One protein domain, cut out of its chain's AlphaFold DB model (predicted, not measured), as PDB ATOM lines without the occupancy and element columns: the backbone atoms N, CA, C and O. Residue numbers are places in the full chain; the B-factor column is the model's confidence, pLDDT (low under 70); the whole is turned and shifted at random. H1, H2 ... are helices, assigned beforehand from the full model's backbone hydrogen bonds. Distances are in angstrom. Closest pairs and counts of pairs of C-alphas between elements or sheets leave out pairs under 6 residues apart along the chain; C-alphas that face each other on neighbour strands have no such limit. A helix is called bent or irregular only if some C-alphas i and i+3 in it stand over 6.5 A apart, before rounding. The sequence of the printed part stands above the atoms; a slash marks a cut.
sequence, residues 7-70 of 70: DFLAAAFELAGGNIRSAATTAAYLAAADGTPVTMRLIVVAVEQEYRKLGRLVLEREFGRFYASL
ATOM      1  N   ASP A   7      -4.199 -10.522 -18.647       95.00
ATOM      2  CA  ASP A   7      -5.035 -11.677 -18.985       95.00
ATOM      3  C   ASP A   7      -4.677 -12.876 -18.103       95.00
ATOM      4  O   ASP A   7      -5.567 -13.533 -17.558       95.00
ATOM      5  N   PHE A   8      -3.380 -13.114 -17.868       95.44
ATOM      6  CA  PHE A   8      -2.941 -14.100 -16.884       95.44
ATOM      7  C   PHE A   8      -3.467 -13.780 -15.481       95.44
ATOM      8  O   PHE A   8      -4.013 -14.670 -14.836       95.44
ATOM      9  N   LEU A   9      -3.343 -12.533 -15.003       96.44
ATOM     10  CA  LEU A   9      -3.815 -12.167 -13.659       96.44
ATOM     11  C   LEU A   9      -5.320 -12.409 -13.497       96.44
ATOM     12  O   LEU A   9      -5.744 -12.951 -12.478       96.44
ATOM     13  N   ALA A  10      -6.110 -12.022 -14.500       95.81
ATOM     14  CA  ALA A  10      -7.559 -12.178 -14.488       95.81
ATOM     15  C   ALA A  10      -7.990 -13.651 -14.538       95.81
ATOM     16  O   ALA A  10      -8.964 -14.025 -13.889       95.81
ATOM     17  N   ALA A  11      -7.263 -14.490 -15.283       95.31
ATOM     18  CA  ALA A  11      -7.542 -15.919 -15.369       95.31
ATOM     19  C   ALA A  11      -7.061 -16.705 -14.135       95.31
ATOM     20  O   ALA A  11      -7.691 -17.690 -13.756       95.31
ATOM     21  N   ALA A  12      -5.945 -16.298 -13.523       95.75
ATOM     22  CA  ALA A  12      -5.304 -17.024 -12.428       95.75
ATOM     23  C   ALA A  12      -5.891 -16.702 -11.046       95.75
ATOM     24  O   ALA A  12      -5.925 -17.575 -10.177       95.75
ATOM     25  N   PHE A  13      -6.329 -15.458 -10.816       96.00
ATOM     26  CA  PHE A  13      -6.653 -14.972  -9.474       96.00
ATOM     27  C   PHE A  13      -8.081 -14.444  -9.371       96.00
ATOM     28  O   PHE A  13      -8.397 -13.326  -9.775       96.00
ATOM     29  N   GLU A  14      -8.945 -15.222  -8.725       93.94
ATOM     30  CA  GLU A  14     -10.300 -14.785  -8.402       93.94
ATOM     31  C   GLU A  14     -10.290 -13.949  -7.114       93.94
ATOM     32  O   GLU A  14     -10.302 -14.484  -6.005       93.94
ATOM     33  N   LEU A  15     -10.213 -12.624  -7.248       95.06
ATOM     34  CA  LEU A  15     -10.164 -11.673  -6.136       95.06
ATOM     35  C   LEU A  15     -11.309 -10.662  -6.215       95.06
ATOM     36  O   LEU A  15     -11.664 -10.177  -7.287       95.06
ATOM     37  N   ALA A  16     -11.844 -10.266  -5.057       97.12
ATOM     38  CA  ALA A  16     -12.759  -9.133  -4.994       97.12
ATOM     39  C   ALA A  16     -12.025  -7.824  -5.336       97.12
ATOM     40  O   ALA A  16     -10.833  -7.667  -5.060       97.12
ATOM     41  N   GLY A  17     -12.748  -6.830  -5.864       97.56
ATOM     42  CA  GLY A  17     -12.153  -5.556  -6.298       97.56
ATOM     43  C   GLY A  17     -11.378  -4.804  -5.205       97.56
ATOM     44  O   GLY A  17     -10.392  -4.130  -5.499       97.56
ATOM     45  N   GLY A  18     -11.774  -4.958  -3.936       98.25
ATOM     46  CA  GLY A  18     -11.019  -4.431  -2.796       98.25
ATOM     47  C   GLY A  18      -9.623  -5.049  -2.679       98.25
ATOM     48  O   GLY A  18      -8.645  -4.323  -2.534       98.25
ATOM     49  N   ASN A  19      -9.513  -6.371  -2.830       98.06
ATOM     50  CA  ASN A  19      -8.235  -7.084  -2.778       98.06
ATOM     51  C   ASN A  19      -7.358  -6.795  -3.998       98.06
ATOM     52  O   ASN A  19      -6.150  -6.658  -3.850       98.06
ATOM     53  N   ILE A  20      -7.955  -6.619  -5.183       98.00
ATOM     54  CA  ILE A  20      -7.220  -6.180  -6.381       98.00
ATOM     55  C   ILE A  20      -6.548  -4.827  -6.119       98.00
ATOM     56  O   ILE A  20      -5.361  -4.649  -6.388       98.00
ATOM     57  N   ARG A  21      -7.287  -3.871  -5.538       98.31
ATOM     58  CA  ARG A  21      -6.743  -2.553  -5.181       98.31
ATOM     59  C   ARG A  21      -5.632  -2.660  -4.139       98.31
ATOM     60  O   ARG A  21      -4.613  -1.985  -4.287       98.31
ATOM     61  N   SER A  22      -5.818  -3.485  -3.112       98.44
ATOM     62  CA  SER A  22      -4.794  -3.726  -2.092       98.44
ATOM     63  C   SER A  22      -3.514  -4.297  -2.705       98.44
ATOM     64  O   SER A  22      -2.453  -3.707  -2.515       98.44
ATOM     65  N   ALA A  23      -3.609  -5.350  -3.527       98.19
ATOM     66  CA  ALA A  23      -2.462  -5.934  -4.226       98.19
ATOM     67  C   ALA A  23      -1.744  -4.909  -5.119       98.19
ATOM     68  O   ALA A  23      -0.529  -4.755  -5.034       98.19
ATOM     69  N   ALA A  24      -2.484  -4.148  -5.932       98.00
ATOM     70  CA  ALA A  24      -1.895  -3.122  -6.794       98.00
ATOM     71  C   ALA A  24      -1.162  -2.036  -5.985       98.00
ATOM     72  O   ALA A  24      -0.075  -1.597  -6.361       98.00
ATOM     73  N   THR A  25      -1.728  -1.637  -4.843       98.56
ATOM     74  CA  THR A  25      -1.117  -0.656  -3.934       98.56
ATOM     75  C   THR A  25       0.165  -1.207  -3.311       98.56
ATOM     76  O   THR A  25       1.190  -0.530  -3.293       98.56
ATOM     77  N   THR A  26       0.142  -2.455  -2.844       98.56
ATOM     78  CA  THR A  26       1.329  -3.134  -2.318       98.56
ATOM     79  C   THR A  26       2.420  -3.267  -3.381       98.56
ATOM     80  O   THR A  26       3.570  -2.950  -3.092       98.56
ATOM     81  N   ALA A  27       2.084  -3.640  -4.619       98.06
ATOM     82  CA  ALA A  27       3.054  -3.722  -5.712       98.06
ATOM     83  C   ALA A  27       3.725  -2.367  -5.995       98.06
ATOM     84  O   ALA A  27       4.935  -2.314  -6.211       98.06
ATOM     85  N   ALA A  28       2.964  -1.268  -5.934       98.31
ATOM     86  CA  ALA A  28       3.503   0.083  -6.072       98.31
ATOM     87  C   ALA A  28       4.471   0.447  -4.934       98.31
ATOM     88  O   ALA A  28       5.523   1.027  -5.195       98.31
ATOM     89  N   TYR A  29       4.161   0.073  -3.689       98.56
ATOM     90  CA  TYR A  29       5.077   0.282  -2.565       98.56
ATOM     91  C   TYR A  29       6.367  -0.528  -2.696       98.56
ATOM     92  O   TYR A  29       7.438   0.012  -2.431       98.56
ATOM     93  N   LEU A  30       6.287  -1.789  -3.132       97.81
ATOM     94  CA  LEU A  30       7.477  -2.611  -3.375       97.81
ATOM     95  C   LEU A  30       8.349  -2.004  -4.483       97.81
ATOM     96  O   LEU A  30       9.553  -1.859  -4.315       97.81
ATOM     97  N   ALA A  31       7.729  -1.573  -5.582       97.69
ATOM     98  CA  ALA A  31       8.428  -0.920  -6.685       97.69
ATOM     99  C   ALA A  31       9.128   0.372  -6.233       97.69
ATOM    100  O   ALA A  31      10.294   0.601  -6.555       97.69
ATOM    101  N   ALA A  32       8.439   1.184  -5.423       98.38
ATOM    102  CA  ALA A  32       8.991   2.405  -4.852       98.38
ATOM    103  C   ALA A  32      10.172   2.132  -3.907       98.38
ATOM    104  O   ALA A  32      11.156   2.867  -3.950       98.38
ATOM    105  N   ALA A  33      10.095   1.078  -3.087       98.12
ATOM    106  CA  ALA A  33      11.190   0.664  -2.210       98.12
ATOM    107  C   ALA A  33      12.432   0.229  -3.006       98.12
ATOM    108  O   ALA A  33      13.551   0.577  -2.631       98.12
ATOM    109  N   ASP A  34      12.228  -0.453  -4.133       96.56
ATOM    110  CA  ASP A  34      13.304  -0.916  -5.014       96.56
ATOM    111  C   ASP A  34      13.804   0.173  -5.986       96.56
ATOM    112  O   ASP A  34      14.780  -0.038  -6.706       96.56
ATOM    113  N   GLY A  35      13.144   1.336  -6.050       97.38
ATOM    114  CA  GLY A  35      13.449   2.385  -7.029       97.38
ATOM    115  C   GLY A  35      13.208   1.948  -8.480       97.38
ATOM    116  O   GLY A  35      13.854   2.453  -9.398       97.38
ATOM    117  N   THR A  36      12.298   0.995  -8.695       95.81
ATOM    118  CA  THR A  36      11.984   0.419 -10.009       95.81
ATOM    119  C   THR A  36      10.544   0.729 -10.425       95.81
ATOM    120  O   THR A  36       9.713   1.084  -9.587       95.81
ATOM    121  N   PRO A  37      10.198   0.615 -11.719       95.88
ATOM    122  CA  PRO A  37       8.802   0.575 -12.138       95.88
ATOM    123  C   PRO A  37       8.070  -0.638 -11.550       95.88
ATOM    124  O   PRO A  37       8.684  -1.651 -11.215       95.88
ATOM    125  N   VAL A  38       6.738  -0.573 -11.484       96.19
ATOM    126  CA  VAL A  38       5.930  -1.758 -11.163       96.19
ATOM    127  C   VAL A  38       6.155  -2.813 -12.242       96.19
ATOM    128  O   VAL A  38       5.931  -2.547 -13.419       96.19
ATOM    129  N   THR A  39       6.572  -4.004 -11.823       95.56
ATOM    130  CA  THR A  39       6.803  -5.150 -12.709       95.56
ATOM    131  C   THR A  39       5.819  -6.270 -12.413       95.56
ATOM    132  O   THR A  39       5.261  -6.363 -11.315       95.56
ATOM    133  N   MET A  40       5.673  -7.186 -13.369       95.88
ATOM    134  CA  MET A  40       4.851  -8.382 -13.206       95.88
ATOM    135  C   MET A  40       5.223  -9.196 -11.951       95.88
ATOM    136  O   MET A  40       4.341  -9.655 -11.229       95.88
ATOM    137  N   ARG A  41       6.522  -9.313 -11.630       95.19
ATOM    138  CA  ARG A  41       6.995 -10.015 -10.422       95.19
ATOM    139  C   ARG A  41       6.453  -9.371  -9.144       95.19
ATOM    140  O   ARG A  41       5.959 -10.071  -8.268       95.19
ATOM    141  N   LEU A  42       6.521  -8.042  -9.050       96.94
ATOM    142  CA  LEU A  42       6.062  -7.303  -7.870       96.94
ATOM    143  C   LEU A  42       4.545  -7.411  -7.685       96.94
ATOM    144  O   LEU A  42       4.074  -7.524  -6.556       96.94
ATOM    145  N   ILE A  43       3.784  -7.432  -8.784       97.38
ATOM    146  CA  ILE A  43       2.335  -7.664  -8.742       97.38
ATOM    147  C   ILE A  43       2.029  -9.059  -8.203       97.38
ATOM    148  O   ILE A  43       1.200  -9.197  -7.307       97.38
ATOM    149  N   VAL A  44       2.710 -10.087  -8.708       97.12
ATOM    150  CA  VAL A  44       2.455 -11.470  -8.293       97.12
ATOM    151  C   VAL A  44       2.827 -11.697  -6.820       97.12
ATOM    152  O   VAL A  44       2.049 -12.313  -6.094       97.12
ATOM    153  N   VAL A  45       3.931 -11.113  -6.341       97.50
ATOM    154  CA  VAL A  45       4.280 -11.099  -4.907       97.50
ATOM    155  C   VAL A  45       3.215 -10.371  -4.077       97.50
ATOM    156  O   VAL A  45       2.847 -10.823  -2.997       97.50
ATOM    157  N   ALA A  46       2.670  -9.257  -4.564       98.12
ATOM    158  CA  ALA A  46       1.615  -8.549  -3.846       98.12
ATOM    159  C   ALA A  46       0.296  -9.345  -3.787       98.12
ATOM    160  O   ALA A  46      -0.373  -9.351  -2.754       98.12
ATOM    161  N   VAL A  47      -0.066 -10.051  -4.863       98.00
ATOM    162  CA  VAL A  47      -1.219 -10.969  -4.888       98.00
ATOM    163  C   VAL A  47      -1.023 -12.125  -3.908       98.00
ATOM    164  O   VAL A  47      -1.949 -12.471  -3.179       98.00
ATOM    165  N   GLU A  48       0.184 -12.684  -3.846       97.75
ATOM    166  CA  GLU A  48       0.569 -13.722  -2.887       97.75
ATOM    167  C   GLU A  48       0.349 -13.261  -1.437       97.75
ATOM    168  O   GLU A  48      -0.309 -13.947  -0.647       97.75
ATOM    169  N   GLN A  49       0.791 -12.044  -1.111       97.44
ATOM    170  CA  GLN A  49       0.576 -11.449   0.206       97.44
ATOM    171  C   GLN A  49      -0.914 -11.240   0.511       97.44
ATOM    172  O   GLN A  49      -1.344 -11.476   1.642       97.44
ATOM    173  N   GLU A  50      -1.722 -10.819  -0.469       97.56
ATOM    174  CA  GLU A  50      -3.178 -10.723  -0.304       97.56
ATOM    175  C   GLU A  50      -3.826 -12.100  -0.090       97.56
ATOM    176  O   GLU A  50      -4.687 -12.237   0.778       97.56
ATOM    177  N   TYR A  51      -3.381 -13.139  -0.802       96.56
ATOM    178  CA  TYR A  51      -3.836 -14.518  -0.591       96.56
ATOM    179  C   TYR A  51      -3.561 -14.982   0.841       96.56
ATOM    180  O   TYR A  51      -4.472 -15.490   1.500       96.56
ATOM    181  N   ARG A  52      -2.352 -14.733   1.361       95.69
ATOM    182  CA  ARG A  52      -2.002 -15.046   2.756       95.69
ATOM    183  C   ARG A  52      -2.910 -14.328   3.754       95.69
ATOM    184  O   ARG A  52      -3.384 -14.960   4.694       95.69
ATOM    185  N   LYS A  53      -3.207 -13.037   3.545       95.94
ATOM    186  CA  LYS A  53      -4.127 -12.262   4.409       95.94
ATOM    187  C   LYS A  53      -5.547 -12.832   4.408       95.94
ATOM    188  O   LYS A  53      -6.229 -12.774   5.426       95.94
ATOM    189  N   LEU A  54      -5.976 -13.391   3.279       95.50
ATOM    190  CA  LEU A  54      -7.274 -14.046   3.116       95.50
ATOM    191  C   LEU A  54      -7.285 -15.508   3.598       95.50
ATOM    192  O   LEU A  54      -8.330 -16.153   3.533       95.50
ATOM    193  N   GLY A  55      -6.151 -16.053   4.054       96.50
ATOM    194  CA  GLY A  55      -6.029 -17.460   4.448       96.50
ATOM    195  C   GLY A  55      -6.096 -18.446   3.274       96.50
ATOM    196  O   GLY A  55      -6.407 -19.619   3.476       96.50
ATOM    197  N   ARG A  56      -5.835 -17.985   2.044       96.31
ATOM    198  CA  ARG A  56      -5.806 -18.828   0.841       96.31
ATOM    199  C   ARG A  56      -4.451 -19.513   0.691       96.31
ATOM    200  O   ARG A  56      -3.413 -18.960   1.047       96.31
ATOM    201  N   LEU A  57      -4.470 -20.718   0.123       94.81
ATOM    202  CA  LEU A  57      -3.251 -21.429  -0.259       94.81
ATOM    203  C   LEU A  57      -2.604 -20.762  -1.474       94.81
ATOM    204  O   LEU A  57      -3.299 -20.278  -2.361       94.81
ATOM    205  N   VAL A  58      -1.276 -20.798  -1.520       95.44
ATOM    206  CA  VAL A  58      -0.475 -20.326  -2.650       95.44
ATOM    207  C   VAL A  58       0.015 -21.553  -3.396       95.44
ATOM    208  O   VAL A  58       0.787 -22.347  -2.863       95.44
ATOM    209  N   LEU A  59      -0.513 -21.758  -4.598       95.12
ATOM    210  CA  LEU A  59      -0.370 -23.011  -5.326       95.12
ATOM    211  C   LEU A  59       0.355 -22.790  -6.647       95.12
ATOM    212  O   LEU A  59       0.007 -21.895  -7.415       95.12
ATOM    213  N   GLU A  60       1.299 -23.675  -6.960       95.25
ATOM    214  CA  GLU A  60       2.078 -23.608  -8.202       95.25
ATOM    215  C   GLU A  60       1.195 -23.555  -9.450       95.25
ATOM    216  O   GLU A  60       1.443 -22.765 -10.353       95.25
ATOM    217  N   ARG A  61       0.100 -24.324  -9.471       94.25
ATOM    218  CA  ARG A  61      -0.842 -24.332 -10.600       94.25
ATOM    219  C   ARG A  61      -1.543 -22.990 -10.847       94.25
ATOM    220  O   ARG A  61      -1.953 -22.748 -11.973       94.25
ATOM    221  N   GLU A  62      -1.719 -22.160  -9.816       93.56
ATOM    222  CA  GLU A  62      -2.365 -20.843  -9.934       93.56
ATOM    223  C   GLU A  62      -1.328 -19.773 -10.299       93.56
ATOM    224  O   GLU A  62      -1.534 -18.983 -11.213       93.56
ATOM    225  N   PHE A  63      -0.171 -19.781  -9.634       95.69
ATOM    226  CA  PHE A  63       0.880 -18.778  -9.839       95.69
ATOM    227  C   PHE A  63       1.767 -19.067 -11.063       95.69
ATOM    228  O   PHE A  63       2.494 -18.189 -11.538       95.69
ATOM    229  N   GLY A  64       1.692 -20.284 -11.605       94.31
ATOM    230  CA  GLY A  64       2.331 -20.709 -12.842       94.31
ATOM    231  C   GLY A  64       3.824 -20.393 -12.870       94.31
ATOM    232  O   GLY A  64       4.562 -20.667 -11.922       94.31
ATOM    233  N   ARG A  65       4.263 -19.748 -13.957       94.00
ATOM    234  CA  ARG A  65       5.672 -19.384 -14.191       94.00
ATOM    235  C   ARG A  65       6.288 -18.480 -13.116       94.00
ATOM    236  O   ARG A  65       7.504 -18.335 -13.085       94.00
ATOM    237  N   PHE A  66       5.473 -17.872 -12.257       93.81
ATOM    238  CA  PHE A  66       5.934 -16.977 -11.200       93.81
ATOM    239  C   PHE A  66       6.066 -17.658  -9.836       93.81
ATOM    240  O   PHE A  66       6.656 -17.063  -8.938       93.81
ATOM    241  N   TYR A  67       5.583 -18.895  -9.672       95.31
ATOM    242  CA  TYR A  67       5.590 -19.585  -8.378       95.31
ATOM    243  C   TYR A  67       6.998 -19.752  -7.791       95.31
ATOM    244  O   TYR A  67       7.213 -19.494  -6.614       95.31
ATOM    245  N   ALA A  68       7.981 -20.105  -8.623       91.94
ATOM    246  CA  ALA A  68       9.372 -20.261  -8.194       91.94
ATOM    247  C   ALA A  68      10.054 -18.940  -7.778       91.94
ATOM    248  O   ALA A  68      11.166 -18.966  -7.258       91.94
ATOM    249  N   SER A  69       9.416 -17.796  -8.046       84.25
ATOM    250  CA  SER A  69       9.925 -16.452  -7.743       84.25
ATOM    251  C   SER A  69       9.161 -15.734  -6.625       84.25
ATOM    252  O   SER A  69       9.380 -14.536  -6.433       84.25
ATOM    253  N   LEU A  70       8.249 -16.444  -5.948       86.25
ATOM    254  CA  LEU A  70       7.501 -15.961  -4.784       86.25
ATOM    255  C   LEU A  70       8.347 -15.949  -3.508       86.25
ATOM    256  O   LEU A  70       9.197 -16.853  -3.347       86.25
TER     257      LEU A  70
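AT A GLANCE: This is residues 7 to 70 of the 70 residues of the protein "ATP-binding protein" of Propionibacterium sp (UniProt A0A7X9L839). The long helix H2 makes one side, H3 crosses it in the middle, and the short, uneven H4 packs on H3 away from H2, with H1 near H4. The 64 printed residues, with four named helices in the order H1 to H4 and no named strand, are all helix in class and compact, radius of gyration of the C-alphas 11.1 A, spanning 30 by 25 by 22 A.

IN THESE COORDINATES: Find C-alpha 17 at (-12.153, -5.556, -6.298); from there H2, residues 17 to 34, runs 25.9 A. H3 is residues 40 to 53, 20.1 A; H1 is residues 7 to 12. H4, residues 60 to 69, ends at C-alpha 69 (9.925, -16.452, -7.743) and is irregular: C-alphas 62 and 65 are 9.2 A apart.

HOW THE PARTS SIT: Look at Ala 23 and Ala 46, the closest C-alphas where H2 and H3 touch, 4.9 A, at a steep tilt of 54 degrees. H3 touches H4 with residues 41 to 44 alone, closest C-alphas Arg 41 and Phe 66, 7.1 A. H1 and H4 are close but not clearly touching. Every O i to N i+4 pair is within hydrogen-bond range in H1, H2 and H3; in H4, 1 of 6, and 4 of 7 O i to N i+3.

THE WHOLE: The printed part has no cut, no link is long, and no printed residue is under 70 in pLDDT.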